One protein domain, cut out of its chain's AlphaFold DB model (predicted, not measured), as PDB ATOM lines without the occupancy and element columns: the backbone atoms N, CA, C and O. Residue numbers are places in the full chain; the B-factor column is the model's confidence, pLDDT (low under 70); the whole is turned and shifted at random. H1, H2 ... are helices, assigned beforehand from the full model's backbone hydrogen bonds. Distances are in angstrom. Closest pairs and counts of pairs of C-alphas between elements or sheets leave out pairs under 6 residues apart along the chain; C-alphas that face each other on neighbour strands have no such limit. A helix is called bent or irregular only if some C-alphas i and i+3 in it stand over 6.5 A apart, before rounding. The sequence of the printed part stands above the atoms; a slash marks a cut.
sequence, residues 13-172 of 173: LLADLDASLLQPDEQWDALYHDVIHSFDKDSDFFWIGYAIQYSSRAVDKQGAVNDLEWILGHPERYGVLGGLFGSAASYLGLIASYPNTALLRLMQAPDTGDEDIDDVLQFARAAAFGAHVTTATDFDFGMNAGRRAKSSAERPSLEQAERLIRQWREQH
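This is residues 13 to 172 of the 173 residues of an uncharacterized protein of Deinococcus gobiensis (strain DSM 21396 / JCM 16679 / CGMCC 1.7299 / I-0) (UniProt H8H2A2). The domain is a slab of helices packed in two rows: H3, H6, H8 and H9 stand side by side, and H2, H4 and H7 cover one side of that row. H6 sits in the middle, H1 and H10 lie at the two ends, and short H5 crosses near the first turns of H8. The printed part has 160 residues with ten named helices, H1 to H10 in order, and no named strand; its class is all helix. It is compact, with a radius of gyration of the C-alphas of 15.6 A, and spans 44 by 40 by 23 A.

H1, residues 13 to 22, begins at C-alpha 13 (-11.955, -19.489, -0.015). H2 is residues 26 to 37, 16.4 A long, H3 residues 45 to 54, and H4 residues 61 to 73, 18.3 A. H5, residues 75 to 81, is irregular: C-alphas 77 and 80 are 7.1 A apart. H6, residues 83 to 95, measures 19.4 A, and H7 is residues 101 to 107. H8, residues 115 to 134, is the longest at 28.5 A and begins at (-0.469, -18.165, 34.378). H9 is residues 139 to 151, 18.6 A, and H10, residues 158 to 172, 21.2 A, ends at (28.469, -4.321, 9.209).

H1 only just touches H3, with 3 pairs of C-alphas within 8 A, the closest Leu 21 and Tyr 54 at 6.1 A. H2, with residues 32 to 36 alone, touches H3 in a helical hairpin, closest C-alphas Tyr 32 and Ala 51 at 5.1 A. H2 also touches H4 at a shallow tilt of 10 degrees, the same way, closest C-alphas His 33 and Asp 67 at 6.6 A. H4 touches H6, closest C-alphas Leu 68 and Ala 88 at 5.9 A. H8 is the hub, touching H5, H6, H7, H9 and H10. Its closest C-alphas to H6 are Ala 124 and Gly 86, 4.0 A apart, at a shallow tilt of 14 degrees, the same way. H8 and H9 form a hairpin, closest C-alphas Gly 130 and Gly 146 at 3.8 A. H7 touches H8 through Met 107 and Arg 125, their closest C-alphas, at 4.1 A. H10 touches H8 at residues 129 to 133 alone, closest C-alphas Val 133 and Ala 161 at 6.0 A. H2, H3, H4, H6, H8, H9 and H10 form a bundle, helices packed together. Every O i to N i+4 pair is within hydrogen-bond range in H1, H2, H3, H4, H7, H9 and H10; H6 has 7 of 9, H8 15 of 16, and H5 1 of 3, with 1 of 4 O i to N i+3 pairs.

The C-alphas farthest apart, of Asp 42 and Glu 170, are 47.8 A apart. The printed part has no cut, and no link is long. Mean pLDDT of the printed part is 91.3; residue 43 alone is under 70.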
ATOM      1  N   LEU A  13     -12.363 -20.625  -0.835       71.06
ATOM      2  CA  LEU A  13     -11.955 -19.489  -0.015       71.06
ATOM      3  C   LEU A  13     -10.467 -19.544   0.353       71.06
ATOM      4  O   LEU A  13      -9.814 -18.512   0.420       71.06
ATOM      5  N   LEU A  14      -9.901 -20.742   0.537       71.62
ATOM      6  CA  LEU A  14      -8.458 -20.899   0.761       71.62
ATOM      7  C   LEU A  14      -7.638 -20.491  -0.468       71.62
ATOM      8  O   LEU A  14      -6.595 -19.865  -0.321       71.62
ATOM      9  N   ALA A  15      -8.126 -20.804  -1.673       76.38
ATOM     10  CA  ALA A  15      -7.462 -20.397  -2.908       76.38
ATOM     11  C   ALA A  15      -7.486 -18.870  -3.092       76.38
ATOM     12  O   ALA A  15      -6.485 -18.300  -3.519       76.38
ATOM     13  N   ASP A  16      -8.588 -18.216  -2.719       78.62
ATOM     14  CA  ASP A  16      -8.707 -16.755  -2.766       78.62
ATOM     15  C   ASP A  16      -7.784 -16.072  -1.736       78.62
ATOM     16  O   ASP A  16      -7.137 -15.072  -2.051       78.62
ATOM     17  N   LEU A  17      -7.633 -16.646  -0.536       81.62
ATOM     18  CA  LEU A  17      -6.698 -16.158   0.488       81.62
ATOM     19  C   LEU A  17      -5.228 -16.348   0.088       81.62
ATOM     20  O   LEU A  17      -4.395 -15.465   0.293       81.62
ATOM     21  N   ASP A  18      -4.884 -17.479  -0.525       83.38
ATOM     22  CA  ASP A  18      -3.534 -17.682  -1.056       83.38
ATOM     23  C   ASP A  18      -3.261 -16.732  -2.234       83.38
ATOM     24  O   ASP A  18      -2.159 -16.188  -2.363       83.38
ATOM     25  N   ALA A  19      -4.273 -16.465  -3.068       82.25
ATOM     26  CA  ALA A  19      -4.187 -15.481  -4.139       82.25
ATOM     27  C   ALA A  19      -3.976 -14.059  -3.597       82.25
ATOM     28  O   ALA A  19      -3.159 -13.331  -4.165       82.25
ATOM     29  N   SER A  20      -4.599 -13.685  -2.470       85.06
ATOM     30  CA  SER A  20      -4.390 -12.366  -1.854       85.06
ATOM     31  C   SER A  20      -2.925 -12.129  -1.471       85.06
ATOM     32  O   SER A  20      -2.430 -11.009  -1.545       85.06
ATOM     33  N   LEU A  21      -2.181 -13.180  -1.100       87.12
ATOM     34  CA  LEU A  21      -0.747 -13.080  -0.784       87.12
ATOM     35  C   LEU A  21       0.143 -12.896  -2.027       87.12
ATOM     36  O   LEU A  21       1.274 -12.400  -1.919       87.12
ATOM     37  N   LEU A  22      -0.339 -13.321  -3.198       88.56
ATOM     38  CA  LEU A  22       0.363 -13.226  -4.481       88.56
ATOM     39  C   LEU A  22       0.021 -11.940  -5.242       88.56
ATOM     40  O   LEU A  22       0.885 -11.398  -5.928       88.56
ATOM     41  N   GLN A  23      -1.220 -11.472  -5.125       91.44
ATOM     42  CA  GLN A  23      -1.759 -10.300  -5.813       91.44
ATOM     43  C   GLN A  23      -2.475  -9.394  -4.799       91.44
ATOM     44  O   GLN A  23      -3.704  -9.370  -4.761       91.44
ATOM     45  N   PRO A  24      -1.722  -8.685  -3.938       92.62
ATOM     46  CA  PRO A  24      -2.317  -7.779  -2.968       92.62
ATOM     47  C   PRO A  24      -2.950  -6.577  -3.678       92.62
ATOM     48  O   PRO A  24      -2.380  -6.033  -4.628       92.62
ATOM     49  N   ASP A  25      -4.112  -6.153  -3.191       94.31
ATOM     50  CA  ASP A  25      -4.816  -4.953  -3.632       94.31
ATOM     51  C   ASP A  25      -5.523  -4.263  -2.450       94.31
ATOM     52  O   ASP A  25      -5.551  -4.777  -1.330       94.31
ATOM     53  N   GLU A  26      -6.105  -3.090  -2.710       95.81
ATOM     54  CA  GLU A  26      -6.809  -2.289  -1.697       95.81
ATOM     55  C   GLU A  26      -8.073  -2.978  -1.144       95.81
ATOM     56  O   GLU A  26      -8.516  -2.660  -0.041       95.81
ATOM     57  N   GLN A  27      -8.677  -3.920  -1.884       93.88
ATOM     58  CA  GLN A  27      -9.847  -4.661  -1.397       93.88
ATOM     59  C   GLN A  27      -9.434  -5.671  -0.331       93.88
ATOM     60  O   GLN A  27     -10.121  -5.810   0.683       93.88
ATOM     61  N   TRP A  28      -8.301  -6.341  -0.536       94.75
ATOM     62  CA  TRP A  28      -7.711  -7.220   0.465       94.75
ATOM     63  C   TRP A  28      -7.236  -6.449   1.696       94.75
ATOM     64  O   TRP A  28      -7.520  -6.894   2.807       94.75
ATOM     65  N   ASP A  29      -6.600  -5.283   1.526       96.38
ATOM     66  CA  ASP A  29      -6.250  -4.405   2.652       96.38
ATOM     67  C   ASP A  29      -7.496  -4.079   3.499       96.38
ATOM     68  O   ASP A  29      -7.489  -4.283   4.714       96.38
ATOM     69  N   ALA A  30      -8.594  -3.654   2.861       95.69
ATOM     70  CA  ALA A  30      -9.846  -3.338   3.551       95.69
ATOM     71  C   ALA A  30     -10.462  -4.558   4.259       95.69
ATOM     72  O   ALA A  30     -10.905  -4.448   5.401       95.69
ATOM     73  N   LEU A  31     -10.460  -5.732   3.617       93.12
ATOM     74  CA  LEU A  31     -10.971  -6.961   4.225       93.12
ATOM     75  C   LEU A  31     -10.198  -7.322   5.498       93.12
ATOM     76  O   LEU A  31     -10.805  -7.618   6.527       93.12
ATOM     77  N   TYR A  32      -8.866  -7.333   5.436       94.69
ATOM     78  CA  TYR A  32      -8.046  -7.733   6.580       94.69
ATOM     79  C   TYR A  32      -8.057  -6.691   7.697       94.69
ATOM     80  O   TYR A  32      -8.038  -7.071   8.870       94.69
ATOM     81  N   HIS A  33      -8.180  -5.409   7.355       95.88
ATOM     82  CA  HIS A  33      -8.474  -4.360   8.321       95.88
ATOM     83  C   HIS A  33      -9.783  -4.657   9.072       95.88
ATOM     84  O   HIS A  33      -9.794  -4.738  10.303       95.88
ATOM     85  N   ASP A  34     -10.877  -4.924   8.354       94.19
ATOM     86  CA  ASP A  34     -12.177  -5.225   8.964       94.19
ATOM     87  C   ASP A  34     -12.131  -6.476   9.854       94.19
ATOM     88  O   ASP A  34     -12.694  -6.467  10.953       94.19
ATOM     89  N   VAL A  35     -11.422  -7.528   9.422       92.81
ATOM     90  CA  VAL A  35     -11.169  -8.744  10.217       92.81
ATOM     91  C   VAL A  35     -10.481  -8.403  11.537       92.81
ATOM     92  O   VAL A  35     -10.875  -8.906  12.589       92.81
ATOM     93  N   ILE A  36      -9.462  -7.542  11.505       94.81
ATOM     94  CA  ILE A  36      -8.726  -7.146  12.706       94.81
ATOM     95  C   ILE A  36      -9.634  -6.356  13.643       94.81
ATOM     96  O   ILE A  36      -9.799  -6.738  14.803       94.81
ATOM     97  N   HIS A  37     -10.281  -5.299  13.160       94.12
ATOM     98  CA  HIS A  37     -11.038  -4.383  14.020       94.12
ATOM     99  C   HIS A  37     -12.381  -4.952  14.492       94.12
ATOM    100  O   HIS A  37     -12.824  -4.634  15.602       94.12
ATOM    101  N   SER A  38     -12.976  -5.878  13.737       90.44
ATOM    102  CA  SER A  38     -14.243  -6.551  14.072       90.44
ATOM    103  C   SER A  38     -14.076  -7.937  14.705       90.44
ATOM    104  O   SER A  38     -15.080  -8.593  14.950       90.44
ATOM    105  N   PHE A  39     -12.841  -8.347  15.018       86.31
ATOM    106  CA  PHE A  39     -12.497  -9.650  15.599       86.31
ATOM    107  C   PHE A  39     -13.436 -10.124  16.720       86.31
ATOM    108  O   PHE A  39     -13.521  -9.479  17.777       86.31
ATOM    109  N   ASP A  40     -14.039 -11.292  16.504       85.00
ATOM    110  CA  ASP A  40     -14.723 -12.121  17.489       85.00
ATOM    111  C   ASP A  40     -13.866 -13.352  17.828       85.00
ATOM    112  O   ASP A  40     -13.521 -14.179  16.977       85.00
ATOM    113  N   LYS A  41     -13.535 -13.497  19.115       77.25
ATOM    114  CA  LYS A  41     -12.703 -14.595  19.610       77.25
ATOM    115  C   LYS A  41     -13.308 -15.974  19.341       77.25
ATOM    116  O   LYS A  41     -12.558 -16.934  19.245       77.25
ATOM    117  N   ASP A  42     -14.625 -16.105  19.213       74.44
ATOM    118  CA  ASP A  42     -15.247 -17.425  19.090       74.44
ATOM    119  C   ASP A  42     -15.182 -17.977  17.649       74.44
ATOM    120  O   ASP A  42     -15.294 -19.191  17.452       74.44
ATOM    121  N   SER A  43     -14.951 -17.123  16.641       68.12
ATOM    122  CA  SER A  43     -14.978 -17.514  15.221       68.12
ATOM    123  C   SER A  43     -13.738 -17.139  14.404       68.12
ATOM    124  O   SER A  43     -13.463 -17.793  13.395       68.12
ATOM    125  N   ASP A  44     -12.948 -16.147  14.824       77.62
ATOM    126  CA  ASP A  44     -12.073 -15.435  13.878       77.62
ATOM    127  C   ASP A  44     -10.576 -15.760  14.009       77.62
ATOM    128  O   ASP A  44      -9.747 -15.168  13.317       77.62
ATOM    129  N   PHE A  45     -10.199 -16.740  14.842       80.88
ATOM    130  CA  PHE A  45      -8.800 -17.179  15.017       80.88
ATOM    131  C   PHE A  45      -8.085 -17.459  13.688       80.88
ATOM    132  O   PHE A  45      -6.937 -17.060  13.485       80.88
ATOM    133  N   PHE A  46      -8.772 -18.151  12.778       83.69
ATOM    134  CA  PHE A  46      -8.257 -18.478  11.450       83.69
ATOM    135  C   PHE A  46      -7.999 -17.214  10.611       83.69
ATOM    136  O   PHE A  46      -6.939 -17.074  10.003       83.69
ATOM    137  N   TRP A  47      -8.951 -16.281  10.623       86.88
ATOM    138  CA  TRP A  47      -8.922 -15.059   9.823       86.88
ATOM    139  C   TRP A  47      -7.851 -14.085  10.285       86.88
ATOM    140  O   TRP A  47      -7.117 -13.544   9.460       86.88
ATOM    141  N   ILE A  48      -7.687 -13.930  11.600       91.25
ATOM    142  CA  ILE A  48      -6.595 -13.131  12.154       91.25
ATOM    143  C   ILE A  48      -5.232 -13.695  11.767       91.25
ATOM    144  O   ILE A  48      -4.334 -12.925  11.429       91.25
ATOM    145  N   GLY A  49      -5.063 -15.020  11.780       90.12
ATOM    146  CA  GLY A  49      -3.812 -15.641  11.343       90.12
ATOM    147  C   GLY A  49      -3.430 -15.221   9.920       90.12
ATOM    148  O   GLY A  49      -2.293 -14.809   9.683       90.12
ATOM    149  N   TYR A  50      -4.397 -15.248   8.998       90.00
ATOM    150  CA  TYR A  50      -4.204 -14.786   7.621       90.00
ATOM    151  C   TYR A  50      -3.967 -13.275   7.526       90.00
ATOM    152  O   TYR A  50      -3.055 -12.864   6.812       90.00
ATOM    153  N   ALA A  51      -4.703 -12.455   8.282       94.00
ATOM    154  CA  ALA A  51      -4.514 -11.003   8.308       94.00
ATOM    155  C   ALA A  51      -3.092 -10.618   8.757       94.00
ATOM    156  O   ALA A  51      -2.416  -9.812   8.113       94.00
ATOM    157  N   ILE A  52      -2.588 -11.267   9.815       95.00
ATOM    158  CA  ILE A  52      -1.214 -11.086  10.297       95.00
ATOM    159  C   ILE A  52      -0.209 -11.452   9.203       95.00
ATOM    160  O   ILE A  52       0.711 -10.681   8.941       95.00
ATOM    161  N   GLN A  53      -0.376 -12.598   8.541       93.44
ATOM    162  CA  GLN A  53       0.523 -13.020   7.463       93.44
ATOM    163  C   GLN A  53       0.488 -12.060   6.261       93.44
ATOM    164  O   GLN A  53       1.536 -11.727   5.689       93.44
ATOM    165  N   TYR A  54      -0.710 -11.602   5.893       95.25
ATOM    166  CA  TYR A  54      -0.949 -10.696   4.776       95.25
ATOM    167  C   TYR A  54      -0.307  -9.321   4.969       95.25
ATOM    168  O   TYR A  54       0.154  -8.748   3.987       95.25
ATOM    169  N   SER A  55      -0.180  -8.817   6.201       96.62
ATOM    170  CA  SER A  55       0.409  -7.496   6.508       96.62
ATOM    171  C   SER A  55       1.721  -7.182   5.762       96.62
ATOM    172  O   SER A  55       1.936  -6.069   5.287       96.62
ATOM    173  N   SER A  56       2.589  -8.182   5.570       94.19
ATOM    174  CA  SER A  56       3.851  -8.036   4.827       94.19
ATOM    175  C   SER A  56       3.663  -7.751   3.326       94.19
ATOM    176  O   SER A  56       4.525  -7.155   2.669       94.19
ATOM    177  N   ARG A  57       2.520  -8.156   2.776       95.75
ATOM    178  CA  ARG A  57       2.121  -8.054   1.368       95.75
ATOM    179  C   ARG A  57       1.187  -6.885   1.076       95.75
ATOM    180  O   ARG A  57       1.174  -6.478  -0.077       95.75
ATOM    181  N   ALA A  58       0.526  -6.323   2.087       96.62
ATOM    182  CA  ALA A  58      -0.424  -5.210   1.982       96.62
ATOM    183  C   ALA A  58       0.019  -4.089   1.031       96.62
ATOM    184  O   ALA A  58       1.217  -3.776   0.959       96.62
ATOM    185  N   VAL A  59      -0.924  -3.476   0.316       97.00
ATOM    186  CA  VAL A  59      -0.626  -2.335  -0.564       97.00
ATOM    187  C   VAL A  59      -0.421  -1.079   0.281       97.00
ATOM    188  O   VAL A  59       0.617  -0.420   0.154       97.00
ATOM    189  N   ASP A  60      -1.332  -0.803   1.213       97.62
ATOM    190  CA  ASP A  60      -1.154   0.203   2.255       97.62
ATOM    191  C   ASP A  60      -0.243  -0.319   3.375       97.62
ATOM    192  O   ASP A  60      -0.659  -0.924   4.367       97.62
ATOM    193  N   LYS A  61       1.054  -0.035   3.227       96.44
ATOM    194  CA  LYS A  61       2.074  -0.413   4.214       96.44
ATOM    195  C   LYS A  61       1.850   0.229   5.579       96.44
ATOM    196  O   LYS A  61       2.148  -0.406   6.589       96.44
ATOM    197  N   GLN A  62       1.353   1.463   5.629       97.88
ATOM    198  CA  GLN A  62       1.144   2.140   6.906       97.88
ATOM    199  C   GLN A  62      -0.121   1.622   7.594       97.88
ATOM    200  O   GLN A  62      -0.098   1.423   8.806       97.88
ATOM    201  N   GLY A  63      -1.183   1.352   6.832       98.00
ATOM    202  CA  GLY A  63      -2.382   0.668   7.320       98.00
ATOM    203  C   GLY A  63      -2.043  -0.675   7.968       98.00
ATOM    204  O   GLY A  63      -2.362  -0.889   9.135       98.00
ATOM    205  N   ALA A  64      -1.266  -1.517   7.281       97.94
ATOM    206  CA  ALA A  64      -0.827  -2.807   7.818       97.94
ATOM    207  C   ALA A  64       0.013  -2.687   9.103       97.94
ATOM    208  O   ALA A  64      -0.159  -3.480  10.029       97.94
ATOM    209  N   VAL A  65       0.905  -1.690   9.188       98.31
ATOM    210  CA  VAL A  65       1.635  -1.382  10.430       98.31
ATOM    211  C   VAL A  65       0.654  -1.028  11.547       98.31
ATOM    212  O   VAL A  65       0.724  -1.629  12.616       98.31
ATOM    213  N   ASN A  66      -0.280  -0.107  11.297       98.31
ATOM    214  CA  ASN A  66      -1.256   0.338  12.293       98.31
ATOM    215  C   ASN A  66      -2.135  -0.819  12.795       98.31
ATOM    216  O   ASN A  66      -2.438  -0.890  13.985       98.31
ATOM    217  N   ASP A  67      -2.514  -1.738  11.912       98.25
ATOM    218  CA  ASP A  67      -3.340  -2.894  12.253       98.25
ATOM    219  C   ASP A  67      -2.588  -3.920  13.112       98.25
ATOM    220  O   ASP A  67      -3.132  -4.446  14.085       98.25
ATOM    221  N   LEU A  68      -1.308  -4.172  12.826       98.19
ATOM    222  CA  LEU A  68      -0.485  -5.003  13.705       98.19
ATOM    223  C   LEU A  68      -0.252  -4.324  15.059       98.19
ATOM    224  O   LEU A  68      -0.359  -4.978  16.094       98.19
ATOM    225  N   GLU A  69       0.023  -3.017  15.082       97.88
ATOM    226  CA  GLU A  69       0.133  -2.256  16.331       97.88
ATOM    227  C   GLU A  69      -1.165  -2.305  17.146       97.88
ATOM    228  O   GLU A  69      -1.111  -2.423  18.372       97.88
ATOM    229  N   TRP A  70      -2.322  -2.283  16.478       96.94
ATOM    230  CA  TRP A  70      -3.625  -2.451  17.110       96.94
ATOM    231  C   TRP A  70      -3.751  -3.809  17.799       96.94
ATOM    232  O   TRP A  70      -4.133  -3.850  18.969       96.94
ATOM    233  N   ILE A  71      -3.377  -4.908  17.132       95.31
ATOM    234  CA  ILE A  71      -3.380  -6.248  17.743       95.31
ATOM    235  C   ILE A  71      -2.523  -6.252  19.014       95.31
ATOM    236  O   ILE A  71      -2.999  -6.641  20.079       95.31
ATOM    237  N   LEU A  72      -1.275  -5.780  18.927       94.38
ATOM    238  CA  LEU A  72      -0.332  -5.797  20.057       94.38
ATOM    239  C   LEU A  72      -0.736  -4.852  21.197       94.38
ATOM    240  O   LEU A  72      -0.346  -5.074  22.342       94.38
ATOM    241  N   GLY A  73      -1.498  -3.802  20.886       91.12
ATOM    242  CA  GLY A  73      -2.025  -2.845  21.854       91.12
ATOM    243  C   GLY A  73      -3.206  -3.354  22.680       91.12
ATOM    244  O   GLY A  73      -3.519  -2.720  23.683       91.12
ATOM    245  N   HIS A  74      -3.823  -4.477  22.291       88.69
ATOM    246  CA  HIS A  74      -5.026  -5.024  22.931       88.69
ATOM    247  C   HIS A  74      -4.846  -6.501  23.347       88.69
ATOM    248  O   HIS A  74      -5.569  -7.383  22.861       88.69
ATOM    249  N   PRO A  75      -3.880  -6.831  24.229       83.94
ATOM    250  CA  PRO A  75      -3.673  -8.203  24.706       83.94
ATOM    251  C   PRO A  75      -4.911  -8.789  25.406       83.94
ATOM    252  O   PRO A  75      -5.121  -9.995  25.363       83.94
ATOM    253  N   GLU A  76      -5.781  -7.968  25.990       83.12
ATOM    254  CA  GLU A  76      -7.060  -8.395  26.566       83.12
ATOM    255  C   GLU A  76      -8.051  -8.933  25.522       83.12
ATOM    256  O   GLU A  76      -8.926  -9.732  25.851       83.12
ATOM    257  N   ARG A  77      -7.907  -8.515  24.259       85.19
ATOM    258  CA  ARG A  77      -8.722  -8.982  23.135       85.19
ATOM    259  C   ARG A  77      -8.049 -10.133  22.398       85.19
ATOM    260  O   ARG A  77      -8.702 -11.121  22.075       85.19
ATOM    261  N   TYR A  78      -6.750 -10.009  22.140       87.12
ATOM    262  CA  TYR A  78      -6.008 -10.912  21.259       87.12
ATOM    263  C   TYR A  78      -5.114 -11.914  21.997       87.12
ATOM    264  O   TYR A  78      -4.561 -12.807  21.363       87.12
ATOM    265  N   GLY A  79      -4.990 -11.843  23.324       77.69
ATOM    266  CA  GLY A  79      -4.189 -12.785  24.119       77.69
ATOM    267  C   GLY A  79      -4.679 -14.230  24.012       77.69
ATOM    268  O   GLY A  79      -3.878 -15.163  24.027       77.69
ATOM    269  N   VAL A  80      -5.979 -14.416  23.759       81.88
ATOM    270  CA  VAL A  80      -6.587 -15.725  23.464       81.88
ATOM    271  C   VAL A  80      -5.974 -16.407  22.237       81.88
ATOM    272  O   VAL A  80      -6.041 -17.626  22.121       81.88
ATOM    273  N   LEU A  81      -5.340 -15.644  21.337       80.62
ATOM    274  CA  LEU A  81      -4.711 -16.148  20.118       80.62
ATOM    275  C   LEU A  81      -3.428 -16.956  20.364       80.62
ATOM    276  O   LEU A  81      -2.882 -17.544  19.424       80.62
ATOM    277  N   GLY A  82      -2.920 -16.986  21.599       84.56
ATOM    278  CA  GLY A  82      -1.734 -17.755  21.957       84.56
ATOM    279  C   GLY A  82      -0.530 -17.383  21.089       84.56
ATOM    280  O   GLY A  82      -0.160 -16.216  20.956       84.56
ATOM    281  N   GLY A  83       0.072 -18.376  20.432       80.69
ATOM    282  CA  GLY A  83       1.242 -18.171  19.572       80.69
ATOM    283  C   GLY A  83       1.040 -17.161  18.429       80.69
ATOM    284  O   GLY A  83       2.002 -16.509  18.030       80.69
ATOM    285  N   LEU A  84      -0.186 -16.970  17.929       85.69
ATOM    286  CA  LEU A  84      -0.459 -15.998  16.860       85.69
ATOM    287  C   LEU A  84      -0.297 -14.546  17.336       85.69
ATOM    288  O   LEU A  84       0.114 -13.694  16.550       85.69
ATOM    289  N   PHE A  85      -0.529 -14.271  18.621       89.06
ATOM    290  CA  PHE A  85      -0.301 -12.944  19.195       89.06
ATOM    291  C   PHE A  85       1.180 -12.536  19.093       89.06
ATOM    292  O   PHE A  85       1.504 -11.432  18.659       89.06
ATOM    293  N   GLY A  86       2.106 -13.460  19.375       91.44
ATOM    294  CA  GLY A  86       3.540 -13.231  19.158       91.44
ATOM    295  C   GLY A  86       3.936 -13.152  17.674       91.44
ATOM    296  O   GLY A  86       4.873 -12.431  17.319       91.44
ATOM    297  N   SER A  87       3.214 -13.841  16.784       93.75
ATOM    298  CA  SER A  87       3.434 -13.725  15.335       93.75
ATOM    299  C   SER A  87       3.159 -12.310  14.827       93.75
ATOM    300  O   SER A  87       3.944 -11.815  14.022       93.75
ATOM    301  N   ALA A  88       2.131 -11.620  15.337       96.31
ATOM    302  CA  ALA A  88       1.868 -10.221  14.983       96.31
ATOM    303  C   ALA A  88       3.073  -9.310  15.280       96.31
ATOM    304  O   ALA A  88       3.439  -8.486  14.444       96.31
ATOM    305  N   ALA A  89       3.770  -9.522  16.404       96.94
ATOM    306  CA  ALA A  89       4.994  -8.785  16.722       96.94
ATOM    307  C   ALA A  89       6.112  -9.070  15.712       96.94
ATOM    308  O   ALA A  89       6.782  -8.153  15.243       96.94
ATOM    309  N   SER A  90       6.279 -10.337  15.331       96.12
ATOM    310  CA  SER A  90       7.307 -10.754  14.368       96.12
ATOM    311  C   SER A  90       7.073 -10.143  12.983       96.12
ATOM    312  O   SER A  90       8.011  -9.627  12.379       96.12
ATOM    313  N   TYR A  91       5.825 -10.149  12.505       96.88
ATOM    314  CA  TYR A  91       5.450  -9.511  11.241       96.88
ATOM    315  C   TYR A  91       5.581  -7.989  11.303       96.88
ATOM    316  O   TYR A  91       6.072  -7.395  10.348       96.88
ATOM    317  N   LEU A  92       5.255  -7.361  12.437       97.94
ATOM    318  CA  LEU A  92       5.453  -5.923  12.614       97.94
ATOM    319  C   LEU A  92       6.936  -5.560  12.490       97.94
ATOM    320  O   LEU A  92       7.269  -4.592  11.815       97.94
ATOM    321  N   GLY A  93       7.834  -6.375  13.050       96.94
ATOM    322  CA  GLY A  93       9.282  -6.191  12.909       96.94
ATOM    323  C   GLY A  93       9.794  -6.225  11.466       96.94
ATOM    324  O   GLY A  93      10.821  -5.617  11.182       96.94
ATOM    325  N   LEU A  94       9.086  -6.900  10.552       95.50
ATOM    326  CA  LEU A  94       9.449  -6.971   9.131       95.50
ATOM    327  C   LEU A  94       9.081  -5.711   8.342       95.50
ATOM    328  O   LEU A  94       9.694  -5.453   7.307       95.50
ATOM    329  N   ILE A  95       8.056  -4.975   8.780       96.31
ATOM    330  CA  ILE A  95       7.467  -3.878   7.996       96.31
ATOM    331  C   ILE A  95       7.534  -2.513   8.683       96.31
ATOM    332  O   ILE A  95       7.419  -1.489   8.010       96.31
ATOM    333  N   ALA A  96       7.720  -2.470  10.001       96.94
ATOM    334  CA  ALA A  96       7.806  -1.228  10.751       96.94
ATOM    335  C   ALA A  96       9.180  -0.563  10.623       96.94
ATOM    336  O   ALA A  96      10.218  -1.214  10.514       96.94
ATOM    337  N   SER A  97       9.184   0.764  10.728       96.00
ATOM    338  CA  SER A  97      10.420   1.531  10.877       96.00
ATOM    339  C   SER A  97      10.981   1.415  12.294       96.00
ATOM    340  O   SER A  97      10.234   1.368  13.273       96.00
ATOM    341  N   TYR A  98      12.308   1.441  12.406       95.56
ATOM    342  CA  TYR A  98      12.986   1.590  13.689       95.56
ATOM    343  C   TYR A  98      13.002   3.060  14.157       95.56
ATOM    344  O   TYR A  98      13.384   3.932  13.368       95.56
ATOM    345  N   PRO A  99      12.718   3.353  15.443       94.31
ATOM    346  CA  PRO A  99      12.196   2.443  16.470       94.31
ATOM    347  C   PRO A  99      10.665   2.305  16.401       94.31
ATOM    348  O   PRO A  99       9.966   3.278  16.119       94.31
ATOM    349  N   ASN A 100      10.131   1.130  16.756       96.12
ATOM    350  CA  ASN A 100       8.683   0.910  16.839       96.12
ATOM    351  C   ASN A 100       8.188   0.888  18.297       96.12
ATOM    352  O   ASN A 100       8.601   0.054  19.101       96.12
ATOM    353  N   THR A 101       7.260   1.783  18.644       95.00
ATOM    354  CA  THR A 101       6.802   1.946  20.037       95.00
ATOM    355  C   THR A 101       5.903   0.802  20.516       95.00
ATOM    356  O   THR A 101       5.939   0.470  21.702       95.00
ATOM    357  N   ALA A 102       5.110   0.175  19.642       96.31
ATOM    358  CA  ALA A 102       4.249  -0.943  20.030       96.31
ATOM    359  C   ALA A 102       5.075  -2.173  20.436       96.31
ATOM    360  O   ALA A 102       4.803  -2.776  21.474       96.31
ATOM    361  N   LEU A 103       6.145  -2.477  19.691       96.94
ATOM    362  CA  LEU A 103       7.092  -3.542  20.044       96.94
ATOM    363  C   LEU A 103       7.753  -3.282  21.404       96.94
ATOM    364  O   LEU A 103       7.828  -4.183  22.239       96.94
ATOM    365  N   LEU A 104       8.168  -2.039  21.664       94.62
ATOM    366  CA  LEU A 104       8.747  -1.650  22.952       94.62
ATOM    367  C   LEU A 104       7.770  -1.836  24.115       94.62
ATOM    368  O   LEU A 104       8.146  -2.379  25.154       94.62
ATOM    369  N   ARG A 105       6.512  -1.418  23.933       94.31
ATOM    370  CA  ARG A 105       5.458  -1.581  24.943       94.31
ATOM    371  C   ARG A 105       5.186  -3.050  25.231       94.31
ATOM    372  O   ARG A 105       5.154  -3.427  26.397       94.31
ATOM    373  N   LEU A 106       5.037  -3.876  24.196       94.00
ATOM    374  CA  LEU A 106       4.778  -5.304  24.367       94.00
ATOM    375  C   LEU A 106       5.943  -6.011  25.062       94.00
ATOM    376  O   LEU A 106       5.720  -6.760  26.005       94.00
ATOM    377  N   MET A 107       7.183  -5.733  24.656       93.94
ATOM    378  CA  MET A 107       8.389  -6.285  25.286       93.94
ATOM    379  C   MET A 107       8.443  -6.011  26.800       93.94
ATOM    380  O   MET A 107       8.922  -6.848  27.566       93.94
ATOM    381  N   GLN A 108       7.927  -4.856  27.231       89.75
ATOM    382  CA  GLN A 108       7.918  -4.406  28.624       89.75
ATOM    383  C   GLN A 108       6.592  -4.660  29.354       89.75
ATOM    384  O   GLN A 108       6.485  -4.303  30.530       89.75
ATOM    385  N   ALA A 109       5.594  -5.259  28.694       89.56
ATOM    386  CA  ALA A 109       4.277  -5.482  29.277       89.56
ATOM    387  C   ALA A 109       4.418  -6.228  30.617       89.56
ATOM    388  O   ALA A 109       5.183  -7.192  30.673       89.56
ATOM    389  N   PRO A 110       3.744  -5.803  31.700       88.81
ATOM    390  CA  PRO A 110       3.782  -6.505  32.980       88.81
ATOM    391  C   PRO A 110       3.036  -7.838  32.893       88.81
ATOM    392  O   PRO A 110       2.307  -8.076  31.933       88.81
ATOM    393  N   ASP A 111       3.264  -8.723  33.861       87.38
ATOM    394  CA  ASP A 111       2.468  -9.947  33.991       87.38
ATOM    395  C   ASP A 111       1.039  -9.571  34.393       87.38
ATOM    396  O   ASP A 111       0.813  -8.570  35.082       87.38
ATOM    397  N   THR A 112       0.083 -10.350  33.914       82.75
ATOM    398  CA  THR A 112      -1.351 -10.169  34.133       82.75
ATOM    399  C   THR A 112      -1.817 -10.827  35.430       82.75
ATOM    400  O   THR A 112      -2.829 -10.406  35.992       82.75
ATOM    401  N   GLY A 113      -1.057 -11.805  35.941       83.69
ATOM    402  CA  GLY A 113      -1.408 -12.603  37.115       83.69
ATOM    403  C   GLY A 113      -2.222 -13.858  36.785       83.69
ATOM    404  O   GLY A 113      -2.626 -14.563  37.709       83.69
ATOM    405  N   ASP A 114      -2.456 -14.126  35.501       83.88
ATOM    406  CA  ASP A 114      -3.042 -15.356  34.971       83.88
ATOM    407  C   ASP A 114      -1.928 -16.159  34.283       83.88
ATOM    408  O   ASP A 114      -1.348 -15.695  33.305       83.88
ATOM    409  N   GLU A 115      -1.610 -17.344  34.813       84.06
ATOM    410  CA  GLU A 115      -0.469 -18.165  34.378       84.06
ATOM    411  C   GLU A 115      -0.567 -18.566  32.895       84.06
ATOM    412  O   GLU A 115       0.430 -18.494  32.174       84.06
ATOM    413  N   ASP A 116      -1.772 -18.878  32.404       81.00
ATOM    414  CA  ASP A 116      -1.984 -19.269  31.006       81.00
ATOM    415  C   ASP A 116      -1.748 -18.079  30.059       81.00
ATOM    416  O   ASP A 116      -1.169 -18.220  28.976       81.00
ATOM    417  N   ILE A 117      -2.178 -16.881  30.466       80.50
ATOM    418  CA  ILE A 117      -1.961 -15.647  29.698       80.50
ATOM    419  C   ILE A 117      -0.499 -15.205  29.792       80.50
ATOM    420  O   ILE A 117       0.072 -14.744  28.801       80.50
ATOM    421  N   ASP A 118       0.127 -15.356  30.956       85.06
ATOM    422  CA  ASP A 118       1.495 -14.917  31.210       85.06
ATOM    423  C   ASP A 118       2.522 -15.753  30.433       85.06
ATOM    424  O   ASP A 118       3.492 -15.190  29.913       85.06
ATOM    425  N   ASP A 119       2.264 -17.046  30.221       85.06
ATOM    426  CA  ASP A 119       3.051 -17.907  29.328       85.06
ATOM    427  C   ASP A 119       2.991 -17.428  27.865       85.06
ATOM    428  O   ASP A 119       4.014 -17.310  27.169       85.06
ATOM    429  N   VAL A 120       1.791 -17.084  27.383       86.38
ATOM    430  CA  VAL A 120       1.594 -16.497  26.048       86.38
ATOM    431  C   VAL A 120       2.288 -15.139  25.951       86.38
ATOM    432  O   VAL A 120       2.949 -14.835  24.950       86.38
ATOM    433  N   LEU A 121       2.191 -14.322  26.996       88.44
ATOM    434  CA  LEU A 121       2.774 -12.991  27.037       88.44
ATOM    435  C   LEU A 121       4.305 -13.047  27.088       88.44
ATOM    436  O   LEU A 121       4.965 -12.235  26.440       88.44
ATOM    437  N   GLN A 122       4.898 -14.031  27.767       89.75
ATOM    438  CA  GLN A 122       6.340 -14.271  27.722       89.75
ATOM    439  C   GLN A 122       6.805 -14.584  26.295       89.75
ATOM    440  O   GLN A 122       7.804 -14.022  25.830       89.75
ATOM    441  N   PHE A 123       6.063 -15.425  25.570       90.81
ATOM    442  CA  PHE A 123       6.340 -15.688  24.160       90.81
ATOM    443  C   PHE A 123       6.237 -14.412  23.311       90.81
ATOM    444  O   PHE A 123       7.136 -14.125  22.515       90.81
ATOM    445  N   ALA A 124       5.184 -13.619  23.510       93.19
ATOM    446  CA  ALA A 124       4.956 -12.380  22.776       93.19
ATOM    447  C   ALA A 124       6.029 -11.313  23.059       93.19
ATOM    448  O   ALA A 124       6.501 -10.661  22.130       93.19
ATOM    449  N   ARG A 125       6.498 -11.185  24.307       94.69
ATOM    450  CA  ARG A 125       7.622 -10.307  24.686       94.69
ATOM    451  C   ARG A 125       8.915 -10.700  23.981       94.69
ATOM    452  O   ARG A 125       9.625  -9.833  23.476       94.69
ATOM    453  N   ALA A 126       9.225 -11.995  23.928       95.19
ATOM    454  CA  ALA A 126      10.408 -12.491  23.230       95.19
ATOM    455  C   ALA A 126      10.322 -12.243  21.713       95.19
ATOM    456  O   ALA A 126      11.316 -11.863  21.090       95.19
ATOM    457  N   ALA A 127       9.133 -12.403  21.125       96.00
ATOM    458  CA  ALA A 127       8.883 -12.050  19.731       96.00
ATOM    459  C   ALA A 127       9.044 -10.540  19.492       96.00
ATOM    460  O   ALA A 127       9.736 -10.151  18.557       96.00
ATOM    461  N   ALA A 128       8.498  -9.695  20.371       97.00
ATOM    462  CA  ALA A 128       8.627  -8.242  20.292       97.00
ATOM    463  C   ALA A 128      10.081  -7.767  20.421       97.00
ATOM    464  O   ALA A 128      10.507  -6.881  19.684       97.00
ATOM    465  N   PHE A 129      10.866  -8.401  21.292       97.62
ATOM    466  CA  PHE A 129      12.305  -8.167  21.401       97.62
ATOM    467  C   PHE A 129      13.035  -8.477  20.090       97.62
ATOM    468  O   PHE A 129      13.786  -7.643  19.586       97.62
ATOM    469  N   GLY A 130      12.802  -9.663  19.519       97.50
ATOM    470  CA  GLY A 130      13.408 -10.052  18.245       97.50
ATOM    471  C   GLY A 130      12.989  -9.133  17.099       97.50
ATOM    472  O   GLY A 130      13.836  -8.683  16.333       97.50
ATOM    473  N   ALA A 131      11.704  -8.789  17.041       97.81
ATOM    474  CA  ALA A 131      11.136  -7.880  16.058       97.81
ATOM    475  C   ALA A 131      11.722  -6.466  16.155       97.81
ATOM    476  O   ALA A 131      12.079  -5.891  15.131       97.81
ATOM    477  N   HIS A 132      11.889  -5.917  17.365       98.06
ATOM    478  CA  HIS A 132      12.520  -4.604  17.557       98.06
ATOM    479  C   HIS A 132      13.950  -4.605  17.018       98.06
ATOM    480  O   HIS A 132      14.337  -3.690  16.297       98.06
ATOM    481  N   VAL A 133      14.711  -5.670  17.286       97.88
ATOM    482  CA  VAL A 133      16.043  -5.853  16.695       97.88
ATOM    483  C   VAL A 133      15.956  -5.910  15.165       97.88
ATOM    484  O   VAL A 133      16.682  -5.169  14.506       97.88
ATOM    485  N   THR A 134      15.029  -6.695  14.598       97.94
ATOM    486  CA  THR A 134      14.821  -6.794  13.141       97.94
ATOM    487  C   THR A 134      14.603  -5.432  12.484       97.94
ATOM    488  O   THR A 134      15.220  -5.186  11.452       97.94
ATOM    489  N   THR A 135      13.829  -4.519  13.089       97.00
ATOM    490  CA  THR A 135      13.571  -3.187  12.495       97.00
ATOM    491  C   THR A 135      14.842  -2.358  12.238       97.00
ATOM    492  O   THR A 135      14.819  -1.429  11.433       97.00
ATOM    493  N   ALA A 136      15.958  -2.673  12.909       96.69
ATOM    494  CA  ALA A 136      17.237  -1.965  12.795       96.69
ATOM    495  C   ALA A 136      18.393  -2.804  12.220       96.69
ATOM    496  O   ALA A 136      19.503  -2.272  12.101       96.69
ATOM    497  N   THR A 137      18.162  -4.081  11.914       95.75
ATOM    498  CA  THR A 137      19.177  -5.036  11.437       95.75
ATOM    499  C   THR A 137      18.644  -5.812  10.226       95.75
ATOM    500  O   THR A 137      18.091  -5.216   9.307       95.75
ATOM    501  N   ASP A 138      18.785  -7.140  10.224       94.38
ATOM    502  CA  ASP A 138      18.109  -8.064   9.320       94.38
ATOM    503  C   ASP A 138      17.152  -9.016  10.073       94.38
ATOM    504  O   ASP A 138      17.093  -9.050  11.312       94.38
ATOM    505  N   PHE A 139      16.373  -9.780   9.302       92.19
ATOM    506  CA  PHE A 139      15.397 -10.736   9.823       92.19
ATOM    507  C   PHE A 139      16.040 -11.866  10.634       92.19
ATOM    508  O   PHE A 139      15.579 -12.160  11.739       92.19
ATOM    509  N   ASP A 140      17.102 -12.486  10.123       94.75
ATOM    510  CA  ASP A 140      17.709 -13.665  10.745       94.75
ATOM    511  C   ASP A 140      18.345 -13.321  12.094       94.75
ATOM    512  O   ASP A 140      18.203 -14.060  13.076       94.75
ATOM    513  N   PHE A 141      19.015 -12.173  12.178       96.19
ATOM    514  CA  PHE A 141      19.626 -11.678  13.400       96.19
ATOM    515  C   PHE A 141      18.573 -11.389  14.474       96.19
ATOM    516  O   PHE A 141      18.702 -11.877  15.606       96.19
ATOM    517  N   GLY A 142      17.501 -10.671  14.127       96.06
ATOM    518  CA  GLY A 142      16.411 -10.380  15.060       96.06
ATOM    519  C   GLY A 142      15.624 -11.627  15.475       96.06
ATOM    520  O   GLY A 142      15.386 -11.839  16.666       96.06
ATOM    521  N   MET A 143      15.334 -12.548  14.550       94.00
ATOM    522  CA  MET A 143      14.694 -13.830  14.870       94.00
ATOM    523  C   MET A 143      15.538 -14.652  15.858       94.00
ATOM    524  O   MET A 143      15.015 -15.204  16.832       94.00
ATOM    525  N   ASN A 144      16.858 -14.712  15.660       96.00
ATOM    526  CA  ASN A 144      17.769 -15.390  16.585       96.00
ATOM    527  C   ASN A 144      17.874 -14.675  17.940       96.00
ATOM    528  O   ASN A 144      18.041 -15.329  18.974       96.00
ATOM    529  N   ALA A 145      17.776 -13.345  17.972       95.62
ATOM    530  CA  ALA A 145      17.687 -12.579  19.211       95.62
ATOM    531  C   ALA A 145      16.414 -12.947  19.999       95.62
ATOM    532  O   ALA A 145      16.515 -13.302  21.174       95.62
ATOM    533  N   GLY A 146      15.250 -12.981  19.341       94.56
ATOM    534  CA  GLY A 146      13.979 -13.380  19.957       94.56
ATOM    535  C   GLY A 146      13.987 -14.815  20.492       94.56
ATOM    536  O   GLY A 146      13.576 -15.064  21.624       94.56
ATOM    537  N   ARG A 147      14.544 -15.772  19.734       93.12
ATOM    538  CA  ARG A 147      14.691 -17.171  20.191       93.12
ATOM    539  C   ARG A 147      15.554 -17.292  21.447       93.12
ATOM    540  O   ARG A 147      15.192 -18.032  22.359       93.12
ATOM    541  N   ARG A 148      16.669 -16.555  21.514       93.31
ATOM    542  CA  ARG A 148      17.538 -16.526  22.702       93.31
ATOM    543  C   ARG A 148      16.808 -15.948  23.911       93.31
ATOM    544  O   ARG A 148      16.854 -16.554  24.977       93.31
ATOM    545  N   ALA A 149      16.085 -14.847  23.724       92.50
ATOM    546  CA  ALA A 149      15.294 -14.229  24.781       92.50
ATOM    547  C   ALA A 149      14.189 -15.162  25.312       92.50
ATOM    548  O   ALA A 149      13.993 -15.270  26.517       92.50
ATOM    549  N   LYS A 150      13.526 -15.927  24.432       90.44
ATOM    550  CA  LYS A 150      12.555 -16.953  24.849       90.44
ATOM    551  C   LYS A 150      13.192 -18.019  25.750       90.44
ATOM    552  O   LYS A 150      12.563 -18.480  26.693       90.44
ATOM    553  N   SER A 151      14.429 -18.426  25.460       88.81
ATOM    554  CA  SER A 151      15.113 -19.487  26.213       88.81
ATOM    555  C   SER A 151      15.686 -19.057  27.567       88.81
ATOM    556  O   SER A 151      15.969 -19.921  28.390       88.81
ATOM    557  N   SER A 152      15.880 -17.757  27.812       83.44
ATOM    558  CA  SER A 152      16.558 -17.272  29.022       83.44
ATOM    559  C   SER A 152      15.659 -17.168  30.255       83.44
ATOM    560  O   SER A 152      16.181 -16.899  31.330       83.44
ATOM    561  N   ALA A 153      14.339 -17.331  30.119       71.81
ATOM    562  CA  ALA A 153      13.314 -17.062  31.141       71.81
ATOM    563  C   ALA A 153      13.273 -15.613  31.689       71.81
ATOM    564  O   ALA A 153      12.250 -15.188  32.220       71.81
ATOM    565  N   GLU A 154      14.333 -14.823  31.512       82.12
ATOM    566  CA  GLU A 154      14.383 -13.394  31.821       82.12
ATOM    567  C   GLU A 154      13.480 -12.566  30.899       82.12
ATOM    568  O   GLU A 154      13.416 -12.796  29.688       82.12
ATOM    569  N   ARG A 155      12.829 -11.540  31.465       86.19
ATOM    570  CA  ARG A 155      12.087 -10.552  30.678       86.19
ATOM    571  C   ARG A 155      13.074  -9.752  29.807       86.19
ATOM    572  O   ARG A 155      14.012  -9.175  30.361       86.19
ATOM    573  N   PRO A 156      12.871  -9.672  28.479       88.88
ATOM    574  CA  PRO A 156      13.757  -8.907  27.611       88.88
ATOM    575  C   PRO A 156      13.672  -7.406  27.917       88.88
ATOM    576  O   PRO A 156      12.607  -6.888  28.250       88.88
ATOM    577  N   SER A 157      14.792  -6.699  27.776       91.44
ATOM    578  CA  SER A 157      14.890  -5.253  28.024       91.44
ATOM    579  C   SER A 157      15.307  -4.472  26.782       91.44
ATOM    580  O   SER A 157      15.945  -5.001  25.865       91.44
ATOM    581  N   LEU A 158      14.992  -3.174  26.786       93.88
ATOM    582  CA  LEU A 158      15.410  -2.252  25.733       93.88
ATOM    583  C   LEU A 158      16.936  -2.164  25.660       93.88
ATOM    584  O   LEU A 158      17.513  -2.241  24.580       93.88
ATOM    585  N   GLU A 159      17.614  -2.087  26.802       95.44
ATOM    586  CA  GLU A 159      19.070  -2.004  26.873       95.44
ATOM    587  C   GLU A 159      19.747  -3.219  26.228       95.44
ATOM    588  O   GLU A 159      20.762  -3.072  25.539       95.44
ATOM    589  N   GLN A 160      19.186  -4.419  26.423       95.12
ATOM    590  CA  GLN A 160      19.667  -5.635  25.767       95.12
ATOM    591  C   GLN A 160      19.483  -5.562  24.246       95.12
ATOM    592  O   GLN A 160      20.419  -5.907  23.523       95.12
ATOM    593  N   ALA A 161      18.326  -5.097  23.763       96.12
ATOM    594  CA  ALA A 161      18.037  -4.995  22.333       96.12
ATOM    595  C   ALA A 161      18.952  -3.965  21.649       96.12
ATOM    596  O   ALA A 161      19.628  -4.279  20.669       96.12
ATOM    597  N   GLU A 162      19.079  -2.772  22.233       97.44
ATOM    598  CA  GLU A 162      19.944  -1.702  21.727       97.44
ATOM    599  C   GLU A 162      21.421  -2.097  21.715       97.44
ATOM    600  O   GLU A 162      22.175  -1.719  20.815       97.44
ATOM    601  N   ARG A 163      21.862  -2.890  22.696       97.25
ATOM    602  CA  ARG A 163      23.218  -3.447  22.694       97.25
ATOM    603  C   ARG A 163      23.436  -4.383  21.506       97.25
ATOM    604  O   ARG A 163      24.487  -4.284  20.880       97.25
ATOM    605  N   LEU A 164      22.477  -5.256  21.189       96.81
ATOM    606  CA  LEU A 164      22.573  -6.151  20.030       96.81
ATOM    607  C   LEU A 164      22.592  -5.371  18.711       96.81
ATOM    608  O   LEU A 164      23.422  -5.661  17.854       96.81
ATOM    609  N   ILE A 165      21.735  -4.355  18.572       97.38
ATOM    610  CA  ILE A 165      21.686  -3.492  17.382       97.38
ATOM    611  C   ILE A 165      23.025  -2.771  17.180       97.38
ATOM    612  O   ILE A 165      23.555  -2.757  16.070       97.38
ATOM    613  N   ARG A 166      23.614  -2.204  18.244       97.81
ATOM    614  CA  ARG A 166      24.941  -1.567  18.163       97.81
ATOM    615  C   ARG A 166      26.027  -2.552  17.736       97.81
ATOM    616  O   ARG A 166      26.768  -2.248  16.809       97.81
ATOM    617  N   GLN A 167      26.077  -3.734  18.353       96.81
ATOM    618  CA  GLN A 167      27.050  -4.776  18.001       96.81
ATOM    619  C   GLN A 167      26.927  -5.215  16.538       96.81
ATOM    620  O   GLN A 167      27.938  -5.398  15.866       96.81
ATOM    621  N   TRP A 168      25.701  -5.368  16.034       97.06
ATOM    622  CA  TRP A 168      25.468  -5.705  14.631       97.06
ATOM    623  C   TRP A 168      25.966  -4.591  13.706       97.06
ATOM    624  O   TRP A 168      26.699  -4.873  12.761       97.06
ATOM    625  N   ARG A 169      25.658  -3.323  14.014       95.81
ATOM    626  CA  ARG A 169      26.119  -2.165  13.229       95.81
ATOM    627  C   ARG A 169      27.641  -2.058  13.184       95.81
ATOM    628  O   ARG A 169      28.180  -1.779  12.127       95.81
ATOM    629  N   GLU A 170      28.335  -2.320  14.288       95.56
ATOM    630  CA  GLU A 170      29.807  -2.322  14.335       95.56
ATOM    631  C   GLU A 170      30.435  -3.405  13.442       95.56
ATOM    632  O   GLU A 170      31.539  -3.220  12.942       95.56
ATOM    633  N   GLN A 171      29.744  -4.528  13.234       93.69
ATOM    634  CA  GLN A 171      30.215  -5.639  12.398       93.69
ATOM    635  C   GLN A 171      29.891  -5.463  10.905       93.69
ATOM    636  O   GLN A 171      30.446  -6.191  10.085       93.69
ATOM    637  N   HIS A 172      28.996  -4.530  10.565       92.31
ATOM    638  CA  HIS A 172      28.469  -4.321   9.209       92.31
ATOM    639  C   HIS A 172      28.636  -2.873   8.705       92.31
ATOM    640  O   HIS A 172      28.057  -2.520   7.677       92.31
TER     641      HIS A 172